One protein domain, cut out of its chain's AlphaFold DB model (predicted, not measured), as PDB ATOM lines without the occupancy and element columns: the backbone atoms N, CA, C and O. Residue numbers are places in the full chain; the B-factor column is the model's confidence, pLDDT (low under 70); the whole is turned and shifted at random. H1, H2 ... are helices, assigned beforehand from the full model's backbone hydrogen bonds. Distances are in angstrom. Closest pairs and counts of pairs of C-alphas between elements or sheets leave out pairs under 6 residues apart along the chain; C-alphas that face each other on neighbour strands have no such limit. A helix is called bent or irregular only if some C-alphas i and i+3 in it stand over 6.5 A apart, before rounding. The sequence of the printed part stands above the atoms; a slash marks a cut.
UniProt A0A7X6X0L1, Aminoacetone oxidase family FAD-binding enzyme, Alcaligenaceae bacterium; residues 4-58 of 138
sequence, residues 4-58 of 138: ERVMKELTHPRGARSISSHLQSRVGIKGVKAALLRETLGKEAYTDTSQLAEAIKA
ATOM      1  N   GLU A   4     192.487 141.522  92.464       94.75
ATOM      2  CA  GLU A   4     192.534 141.661  93.926       94.75
ATOM      3  C   GLU A   4     191.137 141.554  94.528       94.75
ATOM      4  O   GLU A   4     190.935 140.889  95.543       94.75
ATOM      5  N   ARG A   5     190.136 142.169  93.880       94.69
ATOM      6  CA  ARG A   5     188.746 142.050  94.323       94.69
ATOM      7  C   ARG A   5     188.250 140.612  94.199       94.69
ATOM      8  O   ARG A   5     187.550 140.156  95.093       94.69
ATOM      9  N   VAL A   6     188.566 139.916  93.105       96.50
ATOM     10  CA  VAL A   6     188.159 138.512  92.930       96.50
ATOM     11  C   VAL A   6     188.792 137.643  94.014       96.50
ATOM     12  O   VAL A   6     188.051 136.962  94.717       96.50
ATOM     13  N   MET A   7     190.107 137.747  94.224       96.38
ATOM     14  CA  MET A   7     190.814 137.040  95.300       96.38
ATOM     15  C   MET A   7     190.194 137.322  96.665       96.38
ATOM     16  O   MET A   7     189.797 136.399  97.371       96.38
ATOM     17  N   LYS A   8     190.015 138.604  97.009       96.19
ATOM     18  CA  LYS A   8     189.393 139.011  98.274       96.19
ATOM     19  C   LYS A   8     188.024 138.364  98.454       96.19
ATOM     20  O   LYS A   8     187.732 137.849  99.526       96.19
ATOM     21  N   GLU A   9     187.172 138.391  97.434       96.56
ATOM     22  CA  GLU A   9     185.825 137.826  97.503       96.56
ATOM     23  C   GLU A   9     185.807 136.300  97.666       96.56
ATOM     24  O   GLU A   9     184.953 135.800  98.396       96.56
ATOM     25  N   LEU A  10     186.744 135.582  97.039       95.12
ATOM     26  CA  LEU A  10     186.839 134.119  97.107       95.12
ATOM     27  C   LEU A  10     187.480 133.598  98.394       95.12
ATOM     28  O   LEU A  10     187.122 132.519  98.852       95.12
ATOM     29  N   THR A  11     188.391 134.360  99.004       95.38
ATOM     30  CA  THR A  11     188.994 133.996 100.298       95.38
ATOM     31  C   THR A  11     187.985 134.078 101.446       95.38
ATOM     32  O   THR A  11     188.214 133.528 102.523       95.38
ATOM     33  N   HIS A  12     186.845 134.748 101.248       94.50
ATOM     34  CA  HIS A  12     185.836 134.811 102.295       94.50
ATOM     35  C   HIS A  12     185.300 133.418 102.649       94.50
ATOM     36  O   HIS A  12     184.978 132.634 101.756       94.50
ATOM     37  N   PRO A  13     185.095 133.123 103.946       92.38
ATOM     38  CA  PRO A  13     184.614 131.822 104.373       92.38
ATOM     39  C   PRO A  13     183.309 131.423 103.682       92.38
ATOM     40  O   PRO A  13     182.292 132.131 103.684       92.38
ATOM     41  N   ARG A  14     183.326 130.234 103.089       91.94
ATOM     42  CA  ARG A  14     182.155 129.671 102.422       91.94
ATOM     43  C   ARG A  14     181.125 129.117 103.413       91.94
ATOM     44  O   ARG A  14     179.925 129.182 103.125       91.94
ATOM     45  N   GLY A  15     181.576 128.634 104.573       91.12
ATOM     46  CA  GLY A  15     180.746 127.881 105.515       91.12
ATOM     47  C   GLY A  15     180.219 126.595 104.870       91.12
ATOM     48  O   GLY A  15     180.891 126.000 104.032       91.12
ATOM     49  N   ALA A  16     178.984 126.212 105.196       91.88
ATOM     50  CA  ALA A  16     178.335 125.012 104.652       91.88
ATOM     51  C   ALA A  16     177.873 125.133 103.180       91.88
ATOM     52  O   ALA A  16     177.428 124.157 102.580       91.88
ATOM     53  N   ARG A  17     177.941 126.328 102.574       91.56
ATOM     54  CA  ARG A  17     177.462 126.565 101.196       91.56
ATOM     55  C   ARG A  17     178.310 125.803 100.193       91.56
ATOM     56  O   ARG A  17     179.502 125.706 100.403       91.56
ATOM     57  N   SER A  18     177.765 125.359  99.058       91.25
ATOM     58  CA  SER A  18     178.560 124.792  97.947       91.25
ATOM     59  C   SER A  18     179.488 125.840  97.292       91.25
ATOM     60  O   SER A  18     179.223 127.039  97.408       91.25
ATOM     61  N   ILE A  19     180.563 125.424  96.596       91.81
ATOM     62  CA  ILE A  19     181.447 126.355  95.853       91.81
ATOM     63  C   ILE A  19     180.623 127.159  94.844       91.81
ATOM     64  O   ILE A  19     180.750 128.375  94.783       91.81
ATOM     65  N   SER A  20     179.701 126.511  94.130       90.88
ATOM     66  CA  SER A  20     178.811 127.178  93.176       90.88
ATOM     67  C   SER A  20     177.939 128.252  93.838       90.88
ATOM     68  O   SER A  20     177.841 129.367  93.330       90.88
ATOM     69  N   SER A  21     177.354 127.965  95.007       94.44
ATOM     70  CA  SER A  21     176.570 128.948  95.774       94.44
ATOM     71  C   SER A  21     177.441 130.103  96.281       94.44
ATOM     72  O   SER A  21     177.008 131.256  96.313       94.44
ATOM     73  N   HIS A  22     178.687 129.812  96.661       95.50
ATOM     74  CA  HIS A  22     179.651 130.819  97.081       95.50
ATOM     75  C   HIS A  22     180.040 131.744  95.924       95.50
ATOM     76  O   HIS A  22     179.877 132.959  96.048       95.50
ATOM     77  N   LEU A  23     180.424 131.179  94.777       95.75
ATOM     78  CA  LEU A  23     180.741 131.914  93.554       95.75
ATOM     79  C   LEU A  23     179.590 132.815  93.108       95.75
ATOM     80  O   LEU A  23     179.802 133.993  92.813       95.75
ATOM     81  N   GLN A  24     178.363 132.296  93.129       96.25
ATOM     82  CA  GLN A  24     177.179 133.083  92.808       96.25
ATOM     83  C   GLN A  24     177.033 134.278  93.756       96.25
ATOM     84  O   GLN A  24     176.815 135.395  93.294       96.25
ATOM     85  N   SER A  25     177.182 134.060  95.066       95.50
ATOM     86  CA  SER A  25     176.971 135.107  96.074       95.50
ATOM     87  C   SER A  25     178.073 136.173  96.127       95.50
ATOM     88  O   SER A  25     177.771 137.332  96.388       95.50
ATOM     89  N   ARG A  26     179.344 135.810  95.895       95.31
ATOM     90  CA  ARG A  26     180.492 136.725  96.055       95.31
ATOM     91  C   ARG A  26     180.931 137.339  94.731       95.31
ATOM     92  O   ARG A  26     181.105 138.552  94.606       95.31
ATOM     93  N   VAL A  27     181.056 136.506  93.697       95.62
ATOM     94  CA  VAL A  27     181.594 136.924  92.394       95.62
ATOM     95  C   VAL A  27     180.551 136.983  91.271       95.62
ATOM     96  O   VAL A  27     180.850 137.483  90.189       95.62
ATOM     97  N   GLY A  28     179.302 136.588  91.534       95.88
ATOM     98  CA  GLY A  28     178.204 136.641  90.561       95.88
ATOM     99  C   GLY A  28     178.304 135.587  89.455       95.88
ATOM    100  O   GLY A  28     177.662 135.726  88.414       95.88
ATOM    101  N   ILE A  29     179.120 134.550  89.655       96.50
ATOM    102  CA  ILE A  29     179.346 133.487  88.674       96.50
ATOM    103  C   ILE A  29     178.403 132.325  88.981       96.50
ATOM    104  O   ILE A  29     178.439 131.758  90.068       96.50
ATOM    105  N   LYS A  30     177.539 131.990  88.021       96.31
ATOM    106  CA  LYS A  30     176.528 130.929  88.122       96.31
ATOM    107  C   LYS A  30     176.265 130.296  86.751       96.31
ATOM    108  O   LYS A  30     176.663 130.858  85.729       96.31
ATOM    109  N   GLY A  31     175.563 129.164  86.734       94.94
ATOM    110  CA  GLY A  31     175.158 128.478  85.501       94.94
ATOM    111  C   GLY A  31     176.353 128.089  84.629       94.94
ATOM    112  O   GLY A  31     177.375 127.643  85.149       94.94
ATOM    113  N   VAL A  32     176.241 128.320  83.317       95.38
ATOM    114  CA  VAL A  32     177.260 127.944  82.316       95.38
ATOM    115  C   VAL A  32     178.648 128.495  82.653       95.38
ATOM    116  O   VAL A  32     179.635 127.798  82.471       95.38
ATOM    117  N   LYS A  33     178.749 129.694  83.241       94.94
ATOM    118  CA  LYS A  33     180.051 130.268  83.629       94.94
ATOM    119  C   LYS A  33     180.751 129.453  84.723       94.94
ATOM    120  O   LYS A  33     181.960 129.278  84.674       94.94
ATOM    121  N   ALA A  34     179.997 128.954  85.707       94.19
ATOM    122  CA  ALA A  34     180.543 128.096  86.761       94.19
ATOM    123  C   ALA A  34     180.862 126.689  86.232       94.19
ATOM    124  O   ALA A  34     181.866 126.099  86.623       94.19
ATOM    125  N   ALA A  35     180.018 126.171  85.331       93.75
ATOM    126  CA  ALA A  35     180.258 124.895  84.665       93.75
ATOM    127  C   ALA A  35     181.556 124.930  83.847       93.75
ATOM    128  O   ALA A  35     182.384 124.043  84.015       93.75
ATOM    129  N   LEU A  36     181.777 125.998  83.075       95.06
ATOM    130  CA  LEU A  36     182.977 126.171  82.261       95.06
ATOM    131  C   LEU A  36     184.248 126.240  83.122       95.06
ATOM    132  O   LEU A  36     185.208 125.544  82.832       95.06
ATOM    133  N   LEU A  37     184.236 126.991  84.233       95.69
ATOM    134  CA  LEU A  37     185.365 127.003  85.180       95.69
ATOM    135  C   LEU A  37     185.700 125.600  85.695       95.69
ATOM    136  O   LEU A  37     186.866 125.224  85.752       95.69
ATOM    137  N   ARG A  38     184.681 124.823  86.073       94.56
ATOM    138  CA  ARG A  38     184.868 123.465  86.592       94.56
ATOM    139  C   ARG A  38     185.368 122.499  85.519       94.56
ATOM    140  O   ARG A  38     186.178 121.632  85.830       94.56
ATOM    141  N   GLU A  39     184.868 122.628  84.296       94.19
ATOM    142  CA  GLU A  39     185.286 121.815  83.154       94.19
ATOM    143  C   GLU A  39     186.738 122.108  82.767       94.19
ATOM    144  O   GLU A  39     187.517 121.178  82.593       94.19
ATOM    145  N   THR A  40     187.124 123.385  82.706       94.88
ATOM    146  CA  THR A  40     188.482 123.793  82.325       94.88
ATOM    147  C   THR A  40     189.523 123.485  83.406       94.88
ATOM    148  O   THR A  40     190.633 123.090  83.072       94.88
ATOM    149  N   LEU A  41     189.191 123.655  84.691       94.38
ATOM    150  CA  LEU A  41     190.143 123.460  85.796       94.38
ATOM    151  C   LEU A  41     190.193 122.026  86.337       94.38
ATOM    152  O   LEU A  41     191.155 121.645  87.000       94.38
ATOM    153  N   GLY A  42     189.146 121.230  86.123       92.75
ATOM    154  CA  GLY A  42     188.978 119.972  86.842       92.75
ATOM    155  C   GLY A  42     188.676 120.180  88.334       92.75
ATOM    156  O   GLY A  42     188.519 121.295  88.829       92.75
ATOM    157  N   LYS A  43     188.524 119.080  89.079       91.44
ATOM    158  CA  LYS A  43     188.012 119.124  90.463       91.44
ATOM    159  C   LYS A  43     188.967 119.818  91.440       91.44
ATOM    160  O   LYS A  43     188.492 120.577  92.278       91.44
ATOM    161  N   GLU A  44     190.264 119.532  91.355       92.62
ATOM    162  CA  GLU A  44     191.263 119.983  92.333       92.62
ATOM    163  C   GLU A  44     191.494 121.493  92.234       92.62
ATOM    164  O   GLU A  44     191.207 122.217  93.189       92.62
ATOM    165  N   ALA A  45     191.871 121.987  91.052       93.44
ATOM    166  CA  ALA A  45     192.099 123.413  90.824       93.44
ATOM    167  C   ALA A  45     190.818 124.259  90.963       93.44
ATOM    168  O   ALA A  45     190.882 125.410  91.381       93.44
ATOM    169  N   TYR A  46     189.630 123.693  90.715       94.25
ATOM    170  CA  TYR A  46     188.360 124.385  90.983       94.25
ATOM    171  C   TYR A  46     188.088 124.607  92.483       94.25
ATOM    172  O   TYR A  46     187.254 125.439  92.847       94.25
ATOM    173  N   THR A  47     188.749 123.853  93.364       92.25
ATOM    174  CA  THR A  47     188.648 124.027  94.823       92.25
ATOM    175  C   THR A  47     189.789 124.842  95.425       92.25
ATOM    176  O   THR A  47     189.684 125.252  96.581       92.25
ATOM    177  N   ASP A  48     190.832 125.118  94.646       94.56
ATOM    178  CA  ASP A  48     191.934 126.001  95.012       94.56
ATOM    179  C   ASP A  48     191.546 127.461  94.745       94.56
ATOM    180  O   ASP A  48     191.232 127.853  93.622       94.56
ATOM    181  N   THR A  49     191.554 128.284  95.792       94.56
ATOM    182  CA  THR A  49     191.147 129.693  95.711       94.56
ATOM    183  C   THR A  49     192.017 130.511  94.758       94.56
ATOM    184  O   THR A  49     191.479 131.364  94.051       94.56
ATOM    185  N   SER A  50     193.332 130.275  94.738       94.81
ATOM    186  CA  SER A  50     194.266 131.035  93.902       94.81
ATOM    187  C   SER A  50     194.054 130.686  92.435       94.81
ATOM    188  O   SER A  50     193.781 131.567  91.620       94.81
ATOM    189  N   GLN A  51     194.055 129.389  92.121       96.00
ATOM    190  CA  GLN A  51     193.869 128.904  90.753       96.00
ATOM    191  C   GLN A  51     192.482 129.277  90.211       96.00
ATOM    192  O   GLN A  51     192.342 129.711  89.068       96.00
ATOM    193  N   LEU A  52     191.441 129.191  91.044       95.88
ATOM    194  CA  LEU A  52     190.090 129.598  90.663       95.88
ATOM    195  C   LEU A  52     189.993 131.102  90.377       95.88
ATOM    196  O   LEU A  52     189.304 131.507  89.440       95.88
ATOM    197  N   ALA A  53     190.658 131.945  91.166       96.06
ATOM    198  CA  ALA A  53     190.651 133.386  90.949       96.06
ATOM    199  C   ALA A  53     191.376 133.788  89.665       96.06
ATOM    200  O   ALA A  53     190.867 134.627  88.914       96.06
ATOM    201  N   GLU A  54     192.532 133.175  89.409       95.81
ATOM    202  CA  GLU A  54     193.290 133.340  88.171       95.81
ATOM    203  C   GLU A  54     192.430 132.944  86.972       95.81
ATOM    204  O   GLU A  54     192.234 133.746  86.061       95.81
ATOM    205  N   ALA A  55     191.788 131.778  87.025       96.06
ATOM    206  CA  ALA A  55     190.921 131.287  85.959       96.06
ATOM    207  C   ALA A  55     189.664 132.145  85.741       96.06
ATOM    208  O   ALA A  55     189.208 132.316  84.615       96.06
ATOM    209  N   ILE A  56     189.099 132.746  86.793       96.00
ATOM    210  CA  ILE A  56     187.998 133.716  86.651       96.00
ATOM    211  C   ILE A  56     188.443 134.955  85.866       96.00
ATOM    212  O   ILE A  56     187.620 135.624  85.230       96.00
ATOM    213  N   LYS A  57     189.729 135.295  85.933       95.75
ATOM    214  CA  LYS A  57     190.311 136.448  85.254       95.75
ATOM    215  C   LYS A  57     190.864 136.121  83.873       95.75
ATOM    216  O   LYS A  57     190.772 136.989  83.007       95.75
ATOM    217  N   ALA A  58     191.378 134.914  83.679       95.56
ATOM    218  CA  ALA A  58     192.014 134.443  82.460       95.56
ATOM    219  C   ALA A  58     191.792 132.929  82.311       95.56
ATOM    220  O   ALA A  58     192.687 132.126  82.557       95.56
TER     221      ALA A  58
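AT A GLANCE: This is residues 4 to 58 of the 138 residues of the protein "Aminoacetone oxidase family FAD-binding enzyme" of Alcaligenaceae bacterium (UniProt A0A7X6X0L1). Four short helices are set in a ring, at the corners of a rough square, in the order H1, H2, H3, H4, and each runs opposite ways to the next one round. The ring is made of two helical hairpins, H1 with H2 and H3 with H4; they meet well where H1 packs on H4 and more loosely where H2 comes near H3. The printed part has 55 residues with four named helices, H1 to H4 along the chain, and no named strand; 40 of the residues are in the helices, and the class is all helix. The whole is compact, with a radius of gyration of the C-alphas of 10.0 A, and its rounded outline spans 23 by 22 by 19 A.

HOW THE PARTS SIT: The longest helix by residues is H3, residues 32 to 45. It touches H4, residues 49 to 57, and the closest C-alphas of the two are those of Ala 45 and Gln 51, 5.8 A apart. H3 and H4 run opposite ways at a steep tilt of 36 degrees, only just past shallow, and they form a helical hairpin. H4 in turn touches H1, residues 4 to 11, with the C-alphas of Met 7 and Ala 53 the closest, at 5.7 A. H1 and H4 run opposite ways at a steep tilt of 42 degrees, with their centres 9.2 A apart. H1 also touches H2, residues 19 to 27, and there the closest C-alphas are those of Glu 9 and Arg 26, 5.6 A apart. H1 and H2 run opposite ways at a shallow tilt of 34.9 degrees, only just short of steep, and are the other helical hairpin. H2 and H3 are close but not clearly touching, with 2 pairs of C-alphas within 8 A. Their closest C-alphas are those of Ser 20 and Ala 34, at 6.7 A, and they run opposite ways at a steep tilt of 61 degrees. H1 and H3 are apart, and so are H2 and H4. Of the three pairs of helices that touch, one is at a shallow tilt, and the helix packing is mostly crossed, but only just. In H1, H2 and H4 each O i to N i+4 pair is within hydrogen-bond range; in H3 it is 7 of 10.

IN THESE COORDINATES: H3 runs from Val 32, with its C-alpha at (177.260, 127.944, 82.316), to Ala 45, and is 17.7 A long from first to last C-alpha. It is irregular: C-alphas 40 and 43 are 9.4 A apart, against about 5 A in a regular helix, and its line is a rough one. H4, Thr 49 to Lys 57, measures 12.5 A and ends with C-alpha 57 at (190.311, 136.448, 85.254). H2, Ile 19 to Val 27, measures 11.1 A. H1, Glu 4 to Thr 11, measures 10.6 A and begins with C-alpha 4 at (192.534, 141.661, 93.926).

THE WHOLE: The two C-alphas farthest apart are those of Ala 16, in the link from H1 to H2, and Ala 58, the last printed residue, at 27.7 A. The first and last printed C-alphas, those of Glu 4 and Ala 58, are 13.6 A apart. The printed part runs from residue 4 to residue 58 of a full chain of 138 residues, and it has no cut. No link is long: H1 to H2 is a short link of 7 residues, H2 to H3 a tight link of 4, and H3 to H4 a tight link of 3. The mean pLDDT of the printed part of this model is 94.5, and no printed residue is under 70.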